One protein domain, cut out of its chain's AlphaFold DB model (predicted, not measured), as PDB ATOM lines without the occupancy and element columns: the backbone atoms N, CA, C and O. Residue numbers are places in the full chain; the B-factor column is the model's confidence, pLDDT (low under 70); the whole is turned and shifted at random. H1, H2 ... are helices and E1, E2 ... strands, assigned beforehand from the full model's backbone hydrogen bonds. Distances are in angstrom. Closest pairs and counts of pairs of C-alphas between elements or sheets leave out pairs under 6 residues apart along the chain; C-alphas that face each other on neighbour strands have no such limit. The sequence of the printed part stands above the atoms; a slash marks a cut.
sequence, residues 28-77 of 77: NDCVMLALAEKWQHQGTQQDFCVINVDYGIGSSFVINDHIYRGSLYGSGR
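Overview. This is residues 28 to 77 of the 77 residues of the protein "NAGC-like transcriptional regulator" of Klebsiella pneumoniae (UniProt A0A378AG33). The domain is a small two-layer slab: a sheet of three strands, E1, E2 and E3, with one helix, H1, packed slantwise over one face of E1 and E2. The long hairpin of E1 and E2 makes most of the sheet, the short strand E3 lies along the far edge beside E2, and a tail without a named element, residues 69 to 77, follows it. The printed part has 50 residues, with one named helix and three named strands in the order H1, E1, E2, E3; the sheet's order is E1, E2, E3, antiparallel throughout, and the class is mixed, helices and strands. The whole is compact, with a radius of gyration of the C-alphas of 10.4 A, and flat in outline, spanning 30 by 24 by 13 A.

Arrangement. H1, residues 29 to 40, is on the sheet formed by E1, residues 48 to 53, E2, residues 57 to 63, and E3, residues 66 to 68. Its height over the sheet is 7.8 A. It lies over E1 and E2 and runs slantwise to the strands, at 41 degrees to E2 on the local plane. The closest C-alphas of H1 and E2 are those of Cys 30 and Ser 60, 5.4 A apart; those of H1 and E1 are Ala 34 and Val 50, 5.7 A apart. In H1 every O i to N i+4 pair is within hydrogen-bond range. The strands form a meander, each the antiparallel neighbour of the one before. E1 and E2 are a hairpin, their directions at 168 degrees, with N 50 and O 60 at 2.9 A and N 52 and O 58 at 2.8 A, within hydrogen-bond range. E2 and E3 are a hairpin too, at 138 degrees, with N 63 and O 66 within hydrogen-bond range at 2.8 A. E1 and E3 are the edge strands and are apart.

Along the chain. H1 begins at C-alpha 29, at (174.693, 146.240, 230.269), and measures 16.8 A from first to last C-alpha. E1 begins at C-alpha 48, at (159.251, 147.297, 225.664), and measures 16.1 A. E2, the longest strand with 7 residues, measures 20.1 A. E3 measures 6.1 A and ends at C-alpha 68, at (162.881, 139.352, 231.291).

Size, cuts and confidence. The two C-alphas farthest apart are those of Gly 43 and Tyr 55, 31.6 A. The printed part has no cut and ends at Arg 77, the chain's last residue. The links E1 to E2 and E2 to E3 are tight, the link H1 to E1 is short, and no link is long. The mean pLDDT of the printed part is 87.7; residues 74 to 77 are under 70.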
ATOM      1  N   ASN A  28     173.829 142.368 233.193       88.12
ATOM      2  CA  ASN A  28     174.304 142.738 231.864       88.12
ATOM      3  C   ASN A  28     173.982 144.214 231.530       88.12
ATOM      4  O   ASN A  28     172.974 144.764 231.970       88.12
ATOM      5  N   ASP A  29     174.825 144.847 230.713       89.88
ATOM      6  CA  ASP A  29     174.693 146.240 230.269       89.88
ATOM      7  C   ASP A  29     173.341 146.549 229.606       89.88
ATOM      8  O   ASP A  29     172.712 147.553 229.939       89.88
ATOM      9  N   CYS A  30     172.831 145.662 228.749       91.56
ATOM     10  CA  CYS A  30     171.527 145.842 228.110       91.56
ATOM     11  C   CYS A  30     170.382 145.804 229.131       91.56
ATOM     12  O   CYS A  30     169.413 146.552 229.006       91.56
ATOM     13  N   VAL A  31     170.504 144.980 230.178       93.19
ATOM     14  CA  VAL A  31     169.537 144.959 231.285       93.19
ATOM     15  C   VAL A  31     169.591 146.264 232.081       93.19
ATOM     16  O   VAL A  31     168.550 146.772 232.495       93.19
ATOM     17  N   MET A  32     170.780 146.842 232.270       93.94
ATOM     18  CA  MET A  32     170.923 148.140 232.940       93.94
ATOM     19  C   MET A  32     170.285 149.271 232.136       93.94
ATOM     20  O   MET A  32     169.607 150.108 232.729       93.94
ATOM     21  N   LEU A  33     170.416 149.257 230.808       94.25
ATOM     22  CA  LEU A  33     169.718 150.208 229.940       94.25
ATOM     23  C   LEU A  33     168.194 150.050 230.041       94.25
ATOM     24  O   LEU A  33     167.497 151.037 230.244       94.25
ATOM     25  N   ALA A  34     167.670 148.822 229.999       94.44
ATOM     26  CA  ALA A  34     166.233 148.584 230.167       94.44
ATOM     27  C   ALA A  34     165.704 149.033 231.539       94.44
ATOM     28  O   ALA A  34     164.612 149.595 231.623       94.44
ATOM     29  N   LEU A  35     166.475 148.845 232.617       94.56
ATOM     30  CA  LEU A  35     166.115 149.378 233.936       94.56
ATOM     31  C   LEU A  35     166.123 150.911 233.969       94.56
ATOM     32  O   LEU A  35     165.248 151.497 234.604       94.56
ATOM     33  N   ALA A  36     167.088 151.553 233.307       95.00
ATOM     34  CA  ALA A  36     167.150 153.008 233.221       95.00
ATOM     35  C   ALA A  36     165.943 153.573 232.458       95.00
ATOM     36  O   ALA A  36     165.279 154.478 232.966       95.00
ATOM     37  N   GLU A  37     165.608 152.990 231.302       94.44
ATOM     38  CA  GLU A  37     164.421 153.361 230.521       94.44
ATOM     39  C   GLU A  37     163.131 153.168 231.321       94.44
ATOM     40  O   GLU A  37     162.299 154.075 231.387       94.44
ATOM     41  N   LYS A  38     163.001 152.029 232.017       93.75
ATOM     42  CA  LYS A  38     161.865 151.757 232.905       93.75
ATOM     43  C   LYS A  38     161.728 152.832 233.989       93.75
ATOM     44  O   LYS A  38     160.618 153.257 234.295       93.75
ATOM     45  N   TRP A  39     162.838 153.250 234.604       93.50
ATOM     46  CA  TRP A  39     162.809 154.268 235.658       93.50
ATOM     47  C   TRP A  39     162.337 155.612 235.101       93.50
ATOM     48  O   TRP A  39     161.455 156.238 235.684       93.50
ATOM     49  N   GLN A  40     162.890 156.056 233.975       91.94
ATOM     50  CA  GLN A  40     162.545 157.360 233.400       91.94
ATOM     51  C   GLN A  40     161.077 157.442 232.958       91.94
ATOM     52  O   GLN A  40     160.471 158.508 233.049       91.94
ATOM     53  N   HIS A  41     160.492 156.311 232.563       87.69
ATOM     54  CA  HIS A  41     159.137 156.209 232.020       87.69
ATOM     55  C   HIS A  41     158.192 155.408 232.934       87.69
ATOM     56  O   HIS A  41     157.338 154.649 232.467       87.69
ATOM     57  N   GLN A  42     158.357 155.547 234.255       81.00
ATOM     58  CA  GLN A  42     157.558 154.814 235.243       81.00
ATOM     59  C   GLN A  42     156.051 154.957 234.978       81.00
ATOM     60  O   GLN A  42     155.488 156.049 235.032       81.00
ATOM     61  N   GLY A  43     155.393 153.823 234.726       74.94
ATOM     62  CA  GLY A  43     153.939 153.731 234.577       74.94
ATOM     63  C   GLY A  43     153.386 154.019 233.177       74.94
ATOM     64  O   GLY A  43     152.187 153.836 232.980       74.94
ATOM     65  N   THR A  44     154.208 154.416 232.200       79.38
ATOM     66  CA  THR A  44     153.724 154.722 230.837       79.38
ATOM     67  C   THR A  44     153.907 153.574 229.845       79.38
ATOM     68  O   THR A  44     153.106 153.445 228.922       79.38
ATOM     69  N   GLN A  45     154.919 152.721 230.028       82.88
ATOM     70  CA  GLN A  45     155.196 151.570 229.158       82.88
ATOM     71  C   GLN A  45     155.596 150.345 229.985       82.88
ATOM     72  O   GLN A  45     156.658 150.320 230.597       82.88
ATOM     73  N   GLN A  46     154.731 149.326 229.995       90.25
ATOM     74  CA  GLN A  46     154.958 148.076 230.735       90.25
ATOM     75  C   GLN A  46     155.671 147.010 229.892       90.25
ATOM     76  O   GLN A  46     156.350 146.151 230.447       90.25
ATOM     77  N   ASP A  47     155.545 147.091 228.566       94.81
ATOM     78  CA  ASP A  47     156.171 146.174 227.620       94.81
ATOM     79  C   ASP A  47     157.031 146.959 226.635       94.81
ATOM     80  O   ASP A  47     156.525 147.802 225.890       94.81
ATOM     81  N   PHE A  48     158.334 146.691 226.624       94.88
ATOM     82  CA  PHE A  48     159.251 147.297 225.664       94.88
ATOM     83  C   PHE A  48     160.543 146.493 225.519       94.88
ATOM     84  O   PHE A  48     160.885 145.643 226.341       94.88
ATOM     85  N   CYS A  49     161.278 146.777 224.447       94.19
ATOM     86  CA  CYS A  49     162.607 146.237 224.203       94.19
ATOM     87  C   CYS A  49     163.587 147.394 224.039       94.19
ATOM     88  O   CYS A  49     163.319 148.336 223.292       94.19
ATOM     89  N   VAL A  50     164.727 147.301 224.715       93.75
ATOM     90  CA  VAL A  50     165.883 148.150 224.445       93.75
ATOM     91  C   VAL A  50     166.822 147.381 223.535       93.75
ATOM     92  O   VAL A  50     167.169 146.240 223.834       93.75
ATOM     93  N   ILE A  51     167.255 148.019 222.450       93.69
ATOM     94  CA  ILE A  51     168.294 147.508 221.559       93.69
ATOM     95  C   ILE A  51     169.504 148.427 221.705       93.69
ATOM     96  O   ILE A  51     169.440 149.605 221.359       93.69
ATOM     97  N   ASN A  52     170.598 147.885 222.229       91.50
ATOM     98  CA  ASN A  52     171.873 148.574 222.326       91.50
ATOM     99  C   ASN A  52     172.700 148.281 221.067       91.50
ATOM    100  O   ASN A  52     173.014 147.119 220.794       91.50
ATOM    101  N   VAL A  53     173.033 149.323 220.302       91.94
ATOM    102  CA  VAL A  53     173.810 149.226 219.058       91.94
ATOM    103  C   VAL A  53     175.094 150.032 219.212       91.94
ATOM    104  O   VAL A  53     175.070 151.259 219.201       91.94
ATOM    105  N   ASP A  54     176.211 149.325 219.337       87.38
ATOM    106  CA  ASP A  54     177.555 149.895 219.466       87.38
ATOM    107  C   ASP A  54     178.568 148.943 218.786       87.38
ATOM    108  O   ASP A  54     178.280 148.365 217.734       87.38
ATOM    109  N   TYR A  55     179.730 148.676 219.394       85.12
ATOM    110  CA  TYR A  55     180.692 147.646 218.977       85.12
ATOM    111  C   TYR A  55     180.103 146.220 218.864       85.12
ATOM    112  O   TYR A  55     180.772 145.284 218.419       85.12
ATOM    113  N   GLY A  56     178.869 146.020 219.320       85.69
ATOM    114  CA  GLY A  56     178.038 144.852 219.079       85.69
ATOM    115  C   GLY A  56     176.562 145.240 219.130       85.69
ATOM    116  O   GLY A  56     176.226 146.393 219.393       85.69
ATOM    117  N   ILE A  57     175.692 144.263 218.895       88.94
ATOM    118  CA  ILE A  57     174.250 144.410 219.096       88.94
ATOM    119  C   ILE A  57     173.880 143.558 220.303       88.94
ATOM    120  O   ILE A  57     174.287 142.400 220.375       88.94
ATOM    121  N   GLY A  58     173.142 144.144 221.236       89.69
ATOM    122  CA  GLY A  58     172.524 143.453 222.358       89.69
ATOM    123  C   GLY A  58     171.140 144.031 222.621       89.69
ATOM    124  O   GLY A  58     170.781 145.092 222.112       89.69
ATOM    125  N   SER A  59     170.329 143.325 223.388       92.94
ATOM    126  CA  SER A  59     168.965 143.730 223.688       92.94
ATOM    127  C   SER A  59     168.515 143.240 225.054       92.94
ATOM    128  O   SER A  59     169.086 142.317 225.634       92.94
ATOM    129  N   SER A  60     167.486 143.884 225.589       94.31
ATOM    130  CA  SER A  60     166.815 143.456 226.810       94.31
ATOM    131  C   SER A  60     165.336 143.794 226.732       94.31
ATOM    132  O   SER A  60     164.943 144.784 226.116       94.31
ATOM    133  N   PHE A  61     164.520 142.951 227.352       94.19
ATOM    134  CA  PHE A  61     163.071 143.014 227.262       94.19
ATOM    135  C   PHE A  61     162.489 143.290 228.641       94.19
ATOM    136  O   PHE A  61     162.865 142.654 229.630       94.19
ATOM    137  N   VAL A  62     161.535 144.208 228.688       94.62
ATOM    138  CA  VAL A  62     160.637 144.414 229.820       94.62
ATOM    139  C   VAL A  62     159.277 143.891 229.396       94.62
ATOM    140  O   VAL A  62     158.787 144.267 228.335       94.62
ATOM    141  N   ILE A  63     158.721 142.971 230.181       94.38
ATOM    142  CA  ILE A  63     157.435 142.326 229.922       94.38
ATOM    143  C   ILE A  63     156.609 142.399 231.201       94.38
ATOM    144  O   ILE A  63     157.074 141.956 232.255       94.38
ATOM    145  N   ASN A  64     155.393 142.933 231.117       94.19
ATOM    146  CA  ASN A  64     154.520 143.211 232.256       94.19
ATOM    147  C   ASN A  64     155.261 143.969 233.371       94.19
ATOM    148  O   ASN A  64     155.227 143.567 234.530       94.19
ATOM    149  N   ASP A  65     156.000 145.019 233.011       93.44
ATOM    150  CA  ASP A  65     156.819 145.835 233.914       93.44
ATOM    151  C   ASP A  65     158.015 145.090 234.556       93.44
ATOM    152  O   ASP A  65     158.738 145.636 235.392       93.44
ATOM    153  N   HIS A  66     158.310 143.852 234.158       92.81
ATOM    154  CA  HIS A  66     159.425 143.073 234.697       92.81
ATOM    155  C   HIS A  66     160.524 142.853 233.662       92.81
ATOM    156  O   HIS A  66     160.261 142.472 232.526       92.81
ATOM    157  N   ILE A  67     161.787 143.025 234.072       93.19
ATOM    158  CA  ILE A  67     162.925 142.617 233.238       93.19
ATOM    159  C   ILE A  67     162.841 141.109 232.997       93.19
ATOM    160  O   ILE A  67     162.954 140.310 233.934       93.19
ATOM    161  N   TYR A  68     162.750 140.726 231.731       92.88
ATOM    162  CA  TYR A  68     162.881 139.352 231.291       92.88
ATOM    163  C   TYR A  68     164.356 139.051 231.005       92.88
ATOM    164  O   TYR A  68     164.953 139.680 230.139       92.88
ATOM    165  N   ARG A  69     164.948 138.105 231.750       89.25
ATOM    166  CA  ARG A  69     166.374 137.709 231.634       89.25
ATOM    167  C   ARG A  69     166.598 136.414 230.840       89.25
ATOM    168  O   ARG A  69     167.735 136.066 230.505       89.25
ATOM    169  N   GLY A  70     165.522 135.691 230.530       84.50
ATOM    170  CA  GLY A  70     165.577 134.352 229.943       84.50
ATOM    171  C   GLY A  70     166.154 133.293 230.892       84.50
ATOM    172  O   GLY A  70     166.655 133.595 231.973       84.50
ATOM    173  N   SER A  71     166.098 132.027 230.479       80.25
ATOM    174  CA  SER A  71     166.511 130.873 231.299       80.25
ATOM    175  C   SER A  71     168.015 130.809 231.594       80.25
ATOM    176  O   SER A  71     168.416 130.208 232.586       80.25
ATOM    177  N   LEU A  72     168.843 131.437 230.753       80.44
ATOM    178  CA  LEU A  72     170.306 131.469 230.878       80.44
ATOM    179  C   LEU A  72     170.857 132.865 231.212       80.44
ATOM    180  O   LEU A  72     172.050 133.098 231.033       80.44
ATOM    181  N   TYR A  73     170.016 133.807 231.660       72.62
ATOM    182  CA  TYR A  73     170.435 135.191 231.953       72.62
ATOM    183  C   TYR A  73     171.119 135.877 230.753       72.62
ATOM    184  O   TYR A  73     172.113 136.598 230.869       72.62
ATOM    185  N   GLY A  74     170.608 135.583 229.561       67.69
ATOM    186  CA  GLY A  74     171.152 136.029 228.285       67.69
ATOM    187  C   GLY A  74     170.073 136.331 227.257       67.69
ATOM    188  O   GLY A  74     170.348 136.267 226.064       67.69
ATOM    189  N   SER A  75     168.842 136.606 227.693       64.75
ATOM    190  CA  SER A  75     167.806 137.085 226.779       64.75
ATOM    191  C   SER A  75     168.293 138.341 226.064       64.75
ATOM    192  O   SER A  75     168.642 139.319 226.721       64.75
ATOM    193  N   GLY A  76     168.293 138.293 224.736       56.38
ATOM    194  CA  GLY A  76     168.692 139.422 223.910       56.38
ATOM    195  C   GLY A  76     170.198 139.592 223.706       56.38
ATOM    196  O   GLY A  76     170.606 140.643 223.222       56.38
ATOM    197  N   ARG A  77     171.019 138.590 224.049       55.34
ATOM    198  CA  ARG A  77     172.433 138.548 223.641       55.34
ATOM    199  C   ARG A  77     172.625 138.471 222.131       55.34
ATOM    200  O   ARG A  77     171.795 137.811 221.469       55.34
TER     201      ARG A  77